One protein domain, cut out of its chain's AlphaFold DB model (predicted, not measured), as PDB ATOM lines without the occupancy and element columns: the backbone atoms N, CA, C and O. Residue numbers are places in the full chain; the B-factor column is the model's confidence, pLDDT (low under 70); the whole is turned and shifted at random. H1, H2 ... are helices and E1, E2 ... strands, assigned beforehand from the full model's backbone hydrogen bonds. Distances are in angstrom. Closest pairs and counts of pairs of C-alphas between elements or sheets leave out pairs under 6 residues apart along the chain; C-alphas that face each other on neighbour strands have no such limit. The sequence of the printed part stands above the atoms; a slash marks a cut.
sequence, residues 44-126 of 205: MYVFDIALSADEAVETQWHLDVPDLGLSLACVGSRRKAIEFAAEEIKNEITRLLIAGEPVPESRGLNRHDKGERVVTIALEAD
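AT A GLANCE: This is residues 44 to 126 of the 205 residues of the protein "Helix-turn-helix domain-containing protein" of Eggerthella sp. HF-4214 (UniProt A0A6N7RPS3). A strongly twisted sheet of four strands curls round one long helix, H1, which covers one face in a two-layer build, the helix on one face of the sheet. The order E3, E2, E1, E4 is antiparallel throughout. The printed part has 83 residues, in chain order E1, E2, E3, H1, E4, of the mixed class, helices and strands. It is compact, with a radius of gyration of the C-alphas of 12.9 A, and elongated, spanning 40 by 24 by 17 A.

HOW THE PARTS SIT: E1, residues 44 to 53, and E4, residues 117 to 125, are antiparallel neighbours; N 47 and O 121 are 2.9 A apart, within hydrogen-bond range. E2, residues 60 to 65, forms a hairpin with E1, with N 50 and O 64 at 2.9 A. E3, residues 70 to 75, forms a hairpin with E2, with N 63 and O 72 at 2.8 A, completing the meander E1, E2, E3, each strand the antiparallel neighbour of the one before. H1, residues 78 to 99, is on the sheet and touches E3, closest at the C-alphas of Cys 74 and Ala 81, 5.5 A, and E4, closest at those of Lys 90 and Ala 125, 6.0 A. In H1 every O i to N i+4 pair is within hydrogen-bond range.

IN THESE COORDINATES: E1 begins at C-alpha 44 (32.436, -7.924, 2.018) and is 28.0 A long; H1 is 31.6 A. E4, 24.3 A, ends at C-alpha 125 (27.917, -6.960, 6.722).

THE WHOLE: The C-alphas farthest apart, of Ala 56 and Gly 100, are 40.1 A apart. The printed part has no cut. The link from H1 to E4 is long, 17 residues; pLDDT is under 70 at residues 58, 100 and 108 to 115.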
ATOM      1  N   MET A  44      32.839  -6.731   2.758       76.56
ATOM      2  CA  MET A  44      32.436  -7.924   2.018       76.56
ATOM      3  C   MET A  44      33.010  -9.165   2.698       76.56
ATOM      4  O   MET A  44      34.223  -9.252   2.896       76.56
ATOM      5  N   TYR A  45      32.149 -10.132   2.993       79.62
ATOM      6  CA  TYR A  45      32.513 -11.424   3.563       79.62
ATOM      7  C   TYR A  45      32.147 -12.547   2.605       79.62
ATOM      8  O   TYR A  45      31.148 -12.473   1.889       79.62
ATOM      9  N   VAL A  46      32.973 -13.589   2.586       81.62
ATOM     10  CA  VAL A  46      32.791 -14.755   1.724       81.62
ATOM     11  C   VAL A  46      32.892 -15.998   2.585       81.62
ATOM     12  O   VAL A  46      33.909 -16.185   3.244       81.62
ATOM     13  N   PHE A  47      31.860 -16.837   2.553       80.81
ATOM     14  CA  PHE A  47      31.794 -18.096   3.290       80.81
ATOM     15  C   PHE A  47      31.357 -19.233   2.378       80.81
ATOM     16  O   PHE A  47      30.457 -19.076   1.553       80.81
ATOM     17  N   ASP A  48      31.995 -20.386   2.545       83.00
ATOM     18  CA  ASP A  48      31.538 -21.617   1.917       83.00
ATOM     19  C   ASP A  48      30.548 -22.318   2.844       83.00
ATOM     20  O   ASP A  48      30.793 -22.471   4.041       83.00
ATOM     21  N   ILE A  49      29.436 -22.765   2.270       84.19
ATOM     22  CA  ILE A  49      28.403 -23.525   2.961       84.19
ATOM     23  C   ILE A  49      28.322 -24.930   2.373       84.19
ATOM     24  O   ILE A  49      28.344 -25.103   1.150       84.19
ATOM     25  N   ALA A  50      28.217 -25.939   3.233       86.56
ATOM     26  CA  ALA A  50      27.853 -27.287   2.818       86.56
ATOM     27  C   ALA A  50      26.332 -27.408   2.855       86.56
ATOM     28  O   ALA A  50      25.709 -27.131   3.873       86.56
ATOM     29  N   LEU A  51      25.734 -27.782   1.727       86.50
ATOM     30  CA  LEU A  51      24.295 -27.936   1.582       86.50
ATOM     31  C   LEU A  51      23.965 -29.404   1.303       86.50
ATOM     32  O   LEU A  51      24.380 -29.931   0.265       86.50
ATOM     33  N   SER A  52      23.167 -30.028   2.164       87.44
ATOM     34  CA  SER A  52      22.606 -31.366   1.943       87.44
ATOM     35  C   SER A  52      21.077 -31.326   1.988       87.44
ATOM     36  O   SER A  52      20.468 -30.500   2.668       87.44
ATOM     37  N   ALA A  53      20.442 -32.175   1.182       85.31
ATOM     38  CA  ALA A  53      19.012 -32.433   1.301       85.31
ATOM     39  C   ALA A  53      18.817 -33.546   2.333       85.31
ATOM     40  O   ALA A  53      19.586 -34.507   2.340       85.31
ATOM     41  N   ASP A  54      17.802 -33.418   3.180       80.81
ATOM     42  CA  ASP A  54      17.392 -34.509   4.053       80.81
ATOM     43  C   ASP A  54      16.620 -35.548   3.230       80.81
ATOM     44  O   ASP A  54      15.620 -35.224   2.587       80.81
ATOM     45  N   GLU A  55      17.087 -36.796   3.220       73.62
ATOM     46  CA  GLU A  55      16.413 -37.880   2.497       73.62
ATOM     47  C   GLU A  55      15.130 -38.343   3.209       73.62
ATOM     48  O   GLU A  55      14.259 -38.935   2.572       73.62
ATOM     49  N   ALA A  56      14.984 -38.062   4.511       72.75
ATOM     50  CA  ALA A  56      13.830 -38.480   5.304       72.75
ATOM     51  C   ALA A  56      12.633 -37.524   5.187       72.75
ATOM     52  O   ALA A  56      11.495 -37.930   5.433       72.75
ATOM     53  N   VAL A  57      12.875 -36.260   4.825       73.88
ATOM     54  CA  VAL A  57      11.844 -35.216   4.773       73.88
ATOM     55  C   VAL A  57      11.918 -34.485   3.441       73.88
ATOM     56  O   VAL A  57      12.840 -33.712   3.175       73.88
ATOM     57  N   GLU A  58      10.898 -34.688   2.607       66.88
ATOM     58  CA  GLU A  58      10.785 -33.999   1.326       66.88
ATOM     59  C   GLU A  58      10.838 -32.478   1.558       66.88
ATOM     60  O   GLU A  58      10.043 -31.921   2.315       66.88
ATOM     61  N   THR A  59      11.789 -31.802   0.905       78.94
ATOM     62  CA  THR A  59      12.051 -30.346   0.970       78.94
ATOM     63  C   THR A  59      12.796 -29.803   2.197       78.94
ATOM     64  O   THR A  59      12.944 -28.582   2.302       78.94
ATOM     65  N   GLN A  60      13.326 -30.640   3.088       88.00
ATOM     66  CA  GLN A  60      14.219 -30.161   4.147       88.00
ATOM     67  C   GLN A  60      15.677 -30.097   3.668       88.00
ATOM     68  O   GLN A  60      16.181 -31.003   3.007       88.00
ATOM     69  N   TRP A  61      16.351 -29.001   4.005       87.88
ATOM     70  CA  TRP A  61      17.752 -28.751   3.687       87.88
ATOM     71  C   TRP A  61      18.538 -28.513   4.965       87.88
ATOM     72  O   TRP A  61      18.113 -27.712   5.799       87.88
ATOM     73  N   HIS A  62      19.698 -29.151   5.067       89.69
ATOM     74  CA  HIS A  62      20.690 -28.892   6.104       89.69
ATOM     75  C   HIS A  62      21.823 -28.056   5.515       89.69
ATOM     76  O   HIS A  62      22.262 -28.287   4.382       89.69
ATOM     77  N   LEU A  63      22.243 -27.039   6.262       89.06
ATOM     78  CA  LEU A  63      23.268 -26.088   5.859       89.06
ATOM     79  C   LEU A  63      24.307 -25.974   6.967       89.06
ATOM     80  O   LEU A  63      23.989 -25.518   8.062       89.06
ATOM     81  N   ASP A  64      25.549 -26.324   6.663       89.81
ATOM     82  CA  ASP A  64      26.662 -26.185   7.595       89.81
ATOM     83  C   ASP A  64      27.614 -25.083   7.135       89.81
ATOM     84  O   ASP A  64      28.090 -25.076   5.994       89.81
ATOM     85  N   VAL A  65      27.925 -24.169   8.055       87.88
ATOM     86  CA  VAL A  65      28.922 -23.103   7.898       87.88
ATOM     87  C   VAL A  65      29.983 -23.297   8.982       87.88
ATOM     88  O   VAL A  65      29.939 -22.654  10.034       87.88
ATOM     89  N   PRO A  66      30.935 -24.220   8.778       84.06
ATOM     90  CA  PRO A  66      31.836 -24.664   9.838       84.06
ATOM     91  C   PRO A  66      32.756 -23.553  10.346       84.06
ATOM     92  O   PRO A  66      33.069 -23.528  11.531       84.06
ATOM     93  N   ASP A  67      33.145 -22.610   9.484       82.06
ATOM     94  CA  ASP A  67      34.001 -21.484   9.875       82.06
ATOM     95  C   ASP A  67      33.308 -20.520  10.851       82.06
ATOM     96  O   ASP A  67      33.982 -19.858  11.636       82.06
ATOM     97  N   LEU A  68      31.972 -20.484  10.841       85.19
ATOM     98  CA  LEU A  68      31.152 -19.734  11.797       85.19
ATOM     99  C   LEU A  68      30.531 -20.631  12.877       85.19
ATOM    100  O   LEU A  68      29.795 -20.144  13.726       85.19
ATOM    101  N   GLY A  69      30.804 -21.940  12.851       87.06
ATOM    102  CA  GLY A  69      30.196 -22.903  13.768       87.06
ATOM    103  C   GLY A  69      28.674 -23.021  13.634       87.06
ATOM    104  O   GLY A  69      28.020 -23.444  14.584       87.06
ATOM    105  N   LEU A  70      28.102 -22.643  12.485       88.19
ATOM    106  CA  LEU A  70      26.658 -22.695  12.260       88.19
ATOM    107  C   LEU A  70      26.261 -24.035  11.640       88.19
ATOM    108  O   LEU A  70      26.870 -24.475  10.665       88.19
ATOM    109  N   SER A  71      25.198 -24.631  12.173       90.81
ATOM    110  CA  SER A  71      24.482 -25.755  11.572       90.81
ATOM    111  C   SER A  71      22.996 -25.415  11.575       90.81
ATOM    112  O   SER A  71      22.412 -25.136  12.623       90.81
ATOM    113  N   LEU A  72      22.416 -25.332  10.386       90.25
ATOM    114  CA  LEU A  72      21.108 -24.741  10.137       90.25
ATOM    115  C   LEU A  72      20.227 -25.733   9.383       90.25
ATOM    116  O   LEU A  72      20.706 -26.493   8.545       90.25
ATOM    117  N   ALA A  73      18.919 -25.667   9.613       90.56
ATOM    118  CA  ALA A  73      17.939 -26.438   8.860       90.56
ATOM    119  C   ALA A  73      16.841 -25.520   8.319       90.56
ATOM    120  O   ALA A  73      16.332 -24.651   9.028       90.56
ATOM    121  N   CYS A  74      16.459 -25.715   7.059       89.38
ATOM    122  CA  CYS A  74      15.420 -24.926   6.408       89.38
ATOM    123  C   CYS A  74      14.498 -25.814   5.573       89.38
ATOM    124  O   CYS A  74      14.956 -26.656   4.804       89.38
ATOM    125  N   VAL A  75      13.188 -25.582   5.677       89.19
ATOM    126  CA  VAL A  75      12.186 -26.248   4.838       89.19
ATOM    127  C   VAL A  75      11.823 -25.375   3.636       89.19
ATOM    128  O   VAL A  75      11.473 -24.188   3.757       89.19
ATOM    129  N   GLY A  76      11.850 -25.996   2.458       88.19
ATOM    130  CA  GLY A  76      11.348 -25.455   1.207       88.19
ATOM    131  C   GLY A  76      12.300 -25.668   0.035       88.19
ATOM    132  O   GLY A  76      12.974 -26.686  -0.110       88.19
ATOM    133  N   SER A  77      12.325 -24.690  -0.870       86.94
ATOM    134  CA  SER A  77      13.184 -24.768  -2.050       86.94
ATOM    135  C   SER A  77      14.660 -24.568  -1.698       86.94
ATOM    136  O   SER A  77      15.001 -23.811  -0.790       86.94
ATOM    137  N   ARG A  78      15.545 -25.136  -2.522       82.31
ATOM    138  CA  ARG A  78      16.993 -24.896  -2.455       82.31
ATOM    139  C   ARG A  78      17.359 -23.408  -2.413       82.31
ATOM    140  O   ARG A  78      18.256 -23.011  -1.680       82.31
ATOM    141  N   ARG A  79      16.671 -22.582  -3.211       84.19
ATOM    142  CA  ARG A  79      16.878 -21.125  -3.239       84.19
ATOM    143  C   ARG A  79      16.571 -20.505  -1.877       84.19
ATOM    144  O   ARG A  79      17.378 -19.734  -1.379       84.19
ATOM    145  N   LYS A  80      15.444 -20.892  -1.274       86.31
ATOM    146  CA  LYS A  80      15.030 -20.422   0.052       86.31
ATOM    147  C   LYS A  80      16.037 -20.825   1.130       86.31
ATOM    148  O   LYS A  80      16.344 -20.011   1.986       86.31
ATOM    149  N   ALA A  81      16.583 -22.039   1.056       86.81
ATOM    150  CA  ALA A  81      17.623 -22.488   1.976       86.81
ATOM    151  C   ALA A  81      18.897 -21.623   1.867       86.81
ATOM    152  O   ALA A  81      19.448 -21.214   2.881       86.81
ATOM    153  N   ILE A  82      19.326 -21.273   0.649       85.38
ATOM    154  CA  ILE A  82      20.493 -20.397   0.428       85.38
ATOM    155  C   ILE A  82      20.233 -18.967   0.923       85.38
ATOM    156  O   ILE A  82      21.107 -18.377   1.550       85.38
ATOM    157  N   GLU A  83      19.045 -18.415   0.664       87.00
ATOM    158  CA  GLU A  83      18.640 -17.097   1.179       87.00
ATOM    159  C   GLU A  83      18.606 -17.081   2.709       87.00
ATOM    160  O   GLU A  83      19.108 -16.145   3.323       87.00
ATOM    161  N   PHE A  84      18.083 -18.148   3.314       89.06
ATOM    162  CA  PHE A  84      18.070 -18.330   4.760       89.06
ATOM    163  C   PHE A  84      19.491 -18.390   5.337       89.06
ATOM    164  O   PHE A  84      19.798 -17.643   6.258       89.06
ATOM    165  N   ALA A  85      20.389 -19.193   4.756       88.94
ATOM    166  CA  ALA A  85      21.788 -19.221   5.190       88.94
ATOM    167  C   ALA A  85      22.477 -17.860   5.052       88.94
ATOM    168  O   ALA A  85      23.234 -17.485   5.938       88.94
ATOM    169  N   ALA A  86      22.234 -17.113   3.973       87.44
ATOM    170  CA  ALA A  86      22.837 -15.792   3.805       87.44
ATOM    171  C   ALA A  86      22.426 -14.826   4.930       87.44
ATOM    172  O   ALA A  86      23.276 -14.094   5.438       87.44
ATOM    173  N   GLU A  87      21.155 -14.849   5.336       90.00
ATOM    174  CA  GLU A  87      20.664 -14.020   6.440       90.00
ATOM    175  C   GLU A  87      21.256 -14.460   7.785       90.00
ATOM    176  O   GLU A  87      21.757 -13.626   8.535       90.00
ATOM    177  N   GLU A  88      21.298 -15.764   8.064       93.06
ATOM    178  CA  GLU A  88      21.879 -16.286   9.309       93.06
ATOM    179  C   GLU A  88      23.385 -16.013   9.413       93.06
ATOM    180  O   GLU A  88      23.875 -15.593  10.461       93.06
ATOM    181  N   ILE A  89      24.128 -16.155   8.311       89.50
ATOM    182  CA  ILE A  89      25.547 -15.784   8.260       89.50
ATOM    183  C   ILE A  89      25.712 -14.288   8.544       89.50
ATOM    184  O   ILE A  89      26.593 -13.894   9.309       89.50
ATOM    185  N   LYS A  90      24.872 -13.438   7.946       88.06
ATOM    186  CA  LYS A  90      24.914 -11.993   8.180       88.06
ATOM    187  C   LYS A  90      24.615 -11.649   9.640       88.06
ATOM    188  O   LYS A  90      25.309 -10.804  10.210       88.06
ATOM    189  N   ASN A  91      23.626 -12.302  10.245       90.69
ATOM    190  CA  ASN A  91      23.278 -12.129  11.654       90.69
ATOM    191  C   ASN A  91      24.449 -12.513  12.560       90.69
ATOM    192  O   ASN A  91      24.807 -11.745  13.452       90.69
ATOM    193  N   GLU A  92      25.102 -13.640  12.283       91.19
ATOM    194  CA  GLU A  92      26.243 -14.096  13.073       91.19
ATOM    195  C   GLU A  92      27.457 -13.172  12.926       91.19
ATOM    196  O   GLU A  92      28.070 -12.786  13.921       91.19
ATOM    197  N   ILE A  93      27.768 -12.714  11.710       85.31
ATOM    198  CA  ILE A  93      28.820 -11.708  11.502       85.31
ATOM    199  C   ILE A  93      28.486 -10.426  12.264       85.31
ATOM    200  O   ILE A  93      29.349  -9.866  12.934       85.31
ATOM    201  N   THR A  94      27.236  -9.973  12.204       84.44
ATOM    202  CA  THR A  94      26.788  -8.776  12.926       84.44
ATOM    203  C   THR A  94      26.969  -8.954  14.434       84.44
ATOM    204  O   THR A  94      27.516  -8.066  15.089       84.44
ATOM    205  N   ARG A  95      26.604 -10.118  14.986       86.69
ATOM    206  CA  ARG A  95      26.826 -10.465  16.397       86.69
ATOM    207  C   ARG A  95      28.306 -10.371  16.774       86.69
ATOM    208  O   ARG A  95      28.630  -9.739  17.778       86.69
ATOM    209  N   LEU A  96      29.192 -10.960  15.969       79.56
ATOM    210  CA  LEU A  96      30.644 -10.917  16.184       79.56
ATOM    211  C   LEU A  96      31.175  -9.480  16.152       79.56
ATOM    212  O   LEU A  96      31.928  -9.078  17.038       79.56
ATOM    213  N   LEU A  97      30.725  -8.677  15.184       79.75
ATOM    214  CA  LEU A  97      31.106  -7.271  15.071       79.75
ATOM    215  C   LEU A  97      30.672  -6.459  16.300       79.75
ATOM    216  O   LEU A  97      31.477  -5.689  16.824       79.75
ATOM    217  N   ILE A  98      29.442  -6.653  16.787       74.88
ATOM    218  CA  ILE A  98      28.928  -5.995  18.004       74.88
ATOM    219  C   ILE A  98      29.752  -6.402  19.229       74.88
ATOM    220  O   ILE A  98      30.122  -5.553  20.040       74.88
ATOM    221  N   ALA A  99      30.086  -7.690  19.349       71.81
ATOM    222  CA  ALA A  99      30.928  -8.202  20.426       71.81
ATOM    223  C   ALA A  99      32.388  -7.711  20.340       71.81
ATOM    224  O   ALA A  99      33.151  -7.861  21.294       71.81
ATOM    225  N   GLY A 100      32.794  -7.114  19.212       66.25
ATOM    226  CA  GLY A 100      34.186  -6.768  18.938       66.25
ATOM    227  C   GLY A 100      35.071  -7.999  18.724       66.25
ATOM    228  O   GLY A 100      36.294  -7.907  18.859       66.25
ATOM    229  N   GLU A 101      34.468  -9.143  18.410       70.56
ATOM    230  CA  GLU A 101      35.159 -10.386  18.096       70.56
ATOM    231  C   GLU A 101      35.599 -10.387  16.623       70.56
ATOM    232  O   GLU A 101      34.930  -9.815  15.757       70.56
ATOM    233  N   PRO A 102      36.751 -10.998  16.298       70.56
ATOM    234  CA  PRO A 102      37.184 -11.109  14.916       70.56
ATOM    235  C   PRO A 102      36.245 -12.034  14.136       70.56
ATOM    236  O   PRO A 102      35.944 -13.141  14.578       70.56
ATOM    237  N   VAL A 103      35.843 -11.607  12.939       77.06
ATOM    238  CA  VAL A 103      35.088 -12.457  12.012       77.06
ATOM    239  C   VAL A 103      36.032 -13.522  11.432       77.06
ATOM    240  O   VAL A 103      37.066 -13.151  10.866       77.06
ATOM    241  N   PRO A 104      35.721 -14.827  11.565       78.19
ATOM    242  CA  PRO A 104      36.538 -15.900  11.004       78.19
ATOM    243  C   PRO A 104      36.707 -15.784   9.484       78.19
ATOM    244  O   PRO A 104      35.781 -15.403   8.771       78.19
ATOM    245  N   GLU A 105      37.883 -16.148   8.972       73.44
ATOM    246  CA  GLU A 105      38.101 -16.278   7.528       73.44
ATOM    247  C   GLU A 105      37.570 -17.623   7.024       73.44
ATOM    248  O   GLU A 105      37.775 -18.650   7.676       73.44
ATOM    249  N   SER A 106      36.950 -17.625   5.839       76.62
ATOM    250  CA  SER A 106      36.529 -18.861   5.178       76.62
ATOM    251  C   SER A 106      37.740 -19.711   4.810       76.62
ATOM    252  O   SER A 106      38.638 -19.265   4.089       76.62
ATOM    253  N   ARG A 107      37.771 -20.952   5.302       70.31
ATOM    254  CA  ARG A 107      38.912 -21.862   5.119       70.31
ATOM    255  C   ARG A 107      38.833 -22.679   3.834       70.31
ATOM    256  O   ARG A 107      39.753 -23.448   3.555       70.31
ATOM    257  N   GLY A 108      37.794 -22.463   3.029       62.59
ATOM    258  CA  GLY A 108      37.548 -23.193   1.794       62.59
ATOM    259  C   GLY A 108      37.058 -24.611   2.079       62.59
ATOM    260  O   GLY A 108      37.798 -25.437   2.617       62.59
ATOM    261  N   LEU A 109      35.822 -24.934   1.694       64.31
ATOM    262  CA  LEU A 109      35.308 -26.292   1.885       64.31
ATOM    263  C   LEU A 109      35.720 -27.212   0.734       64.31
ATOM    264  O   LEU A 109      35.177 -27.155  -0.366       64.31
ATOM    265  N   ASN A 110      36.641 -28.135   1.020       57.00
ATOM    266  CA  ASN A 110      36.893 -29.308   0.183       57.00
ATOM    267  C   ASN A 110      35.988 -30.458   0.648       57.00
ATOM    268  O   ASN A 110      36.460 -31.373   1.318       57.00
ATOM    269  N   ARG A 111      34.688 -30.426   0.332       57.19
ATOM    270  CA  ARG A 111      33.823 -31.599   0.539       57.19
ATOM    271  C   ARG A 111      33.349 -32.162  -0.796       57.19
ATOM    272  O   ARG A 111      32.702 -31.481  -1.586       57.19
ATOM    273  N   HIS A 112      33.753 -33.408  -1.033       49.66
ATOM    274  CA  HIS A 112      33.461 -34.231  -2.210       49.66
ATOM    275  C   HIS A 112      32.604 -35.460  -1.849       49.66
ATOM    276  O   HIS A 112      32.503 -36.387  -2.654       49.66
ATOM    277  N   ASP A 113      32.002 -35.490  -0.658       55.00
ATOM    278  CA  ASP A 113      31.187 -36.627  -0.236       55.00
ATOM    279  C   ASP A 113      29.823 -36.634  -0.939       55.00
ATOM    280  O   ASP A 113      29.260 -35.599  -1.314       55.00
ATOM    281  N   LYS A 114      29.318 -37.845  -1.205       50.50
ATOM    282  CA  LYS A 114      28.112 -38.087  -2.006       50.50
ATOM    283  C   LYS A 114      26.898 -37.386  -1.385       50.50
ATOM    284  O   LYS A 114      26.404 -37.817  -0.355       50.50
ATOM    285  N   GLY A 115      26.390 -36.361  -2.068       62.19
ATOM    286  CA  GLY A 115      25.129 -35.682  -1.737       62.19
ATOM    287  C   GLY A 115      25.301 -34.243  -1.251       62.19
ATOM    288  O   GLY A 115      24.400 -33.427  -1.454       62.19
ATOM    289  N   GLU A 116      26.474 -33.895  -0.721       70.06
ATOM    290  CA  GLU A 116      26.769 -32.534  -0.276       70.06
ATOM    291  C   GLU A 116      27.147 -31.639  -1.462       70.06
ATOM    292  O   GLU A 116      27.949 -31.989  -2.333       70.06
ATOM    293  N   ARG A 117      26.553 -30.446  -1.514       75.81
ATOM    294  CA  ARG A 117      26.909 -29.408  -2.483       75.81
ATOM    295  C   ARG A 117      27.510 -28.229  -1.748       75.81
ATOM    296  O   ARG A 117      26.827 -27.591  -0.957       75.81
ATOM    297  N   VAL A 118      28.747 -27.886  -2.085       80.56
ATOM    298  CA  VAL A 118      29.356 -26.648  -1.599       80.56
ATOM    299  C   VAL A 118      28.808 -25.461  -2.395       80.56
ATOM    300  O   VAL A 118      28.793 -25.478  -3.633       80.56
ATOM    301  N   VAL A 119      28.329 -24.439  -1.688       80.44
ATOM    302  CA  VAL A 119      27.910 -23.150  -2.251       80.44
ATOM    303  C   VAL A 119      28.719 -22.055  -1.572       80.44
ATOM    304  O   VAL A 119      28.801 -22.017  -0.354       80.44
ATOM    305  N   THR A 120      29.302 -21.153  -2.350       81.06
ATOM    306  CA  THR A 120      29.981 -19.973  -1.809       81.06
ATOM    307  C   THR A 120      28.985 -18.823  -1.745       81.06
ATOM    308  O   THR A 120      28.383 -18.472  -2.761       81.06
ATOM    309  N   ILE A 121      28.809 -18.239  -0.563       78.06
ATOM    310  CA  ILE A 121      27.981 -17.057  -0.339       78.06
ATOM    311  C   ILE A 121      28.905 -15.874  -0.088       78.06
ATOM    312  O   ILE A 121      29.780 -15.920   0.771       78.06
ATOM    313  N   ALA A 122      28.689 -14.810  -0.852       79.00
ATOM    314  CA  ALA A 122      29.362 -13.538  -0.681       79.00
ATOM    315  C   ALA A 122      28.308 -12.509  -0.241       79.00
ATOM    316  O   ALA A 122      27.290 -12.357  -0.917       79.00
ATOM    317  N   LEU A 123      28.522 -11.834   0.886       81.38
ATOM    318  CA  LEU A 123      27.558 -10.891   1.453       81.38
ATOM    319  C   LEU A 123      28.228  -9.700   2.133       81.38
ATOM    320  O   LEU A 123      29.372  -9.774   2.580       81.38
ATOM    321  N   GLU A 124      27.476  -8.610   2.224       79.38
ATOM    322  CA  GLU A 124      27.877  -7.403   2.938       79.38
ATOM    323  C   GLU A 124      27.371  -7.452   4.382       79.38
ATOM    324  O   GLU A 124      26.187  -7.706   4.633       79.38
ATOM    325  N   ALA A 125      28.265  -7.165   5.324       76.06
ATOM    326  CA  ALA A 125      27.917  -6.960   6.722       76.06
ATOM    327  C   ALA A 125      28.726  -5.795   7.304       76.06
ATOM    328  O   ALA A 125      29.877  -5.553   6.934       76.06
ATOM    329  N   ASP A 126      28.099  -5.049   8.205       78.75
ATOM    330  CA  ASP A 126      28.690  -3.898   8.882       78.75
ATOM    331  C   ASP A 126      28.047  -3.756  10.267       78.75
ATOM    332  O   ASP A 126      27.032  -4.397  10.558       78.75
TER     333      ASP A 126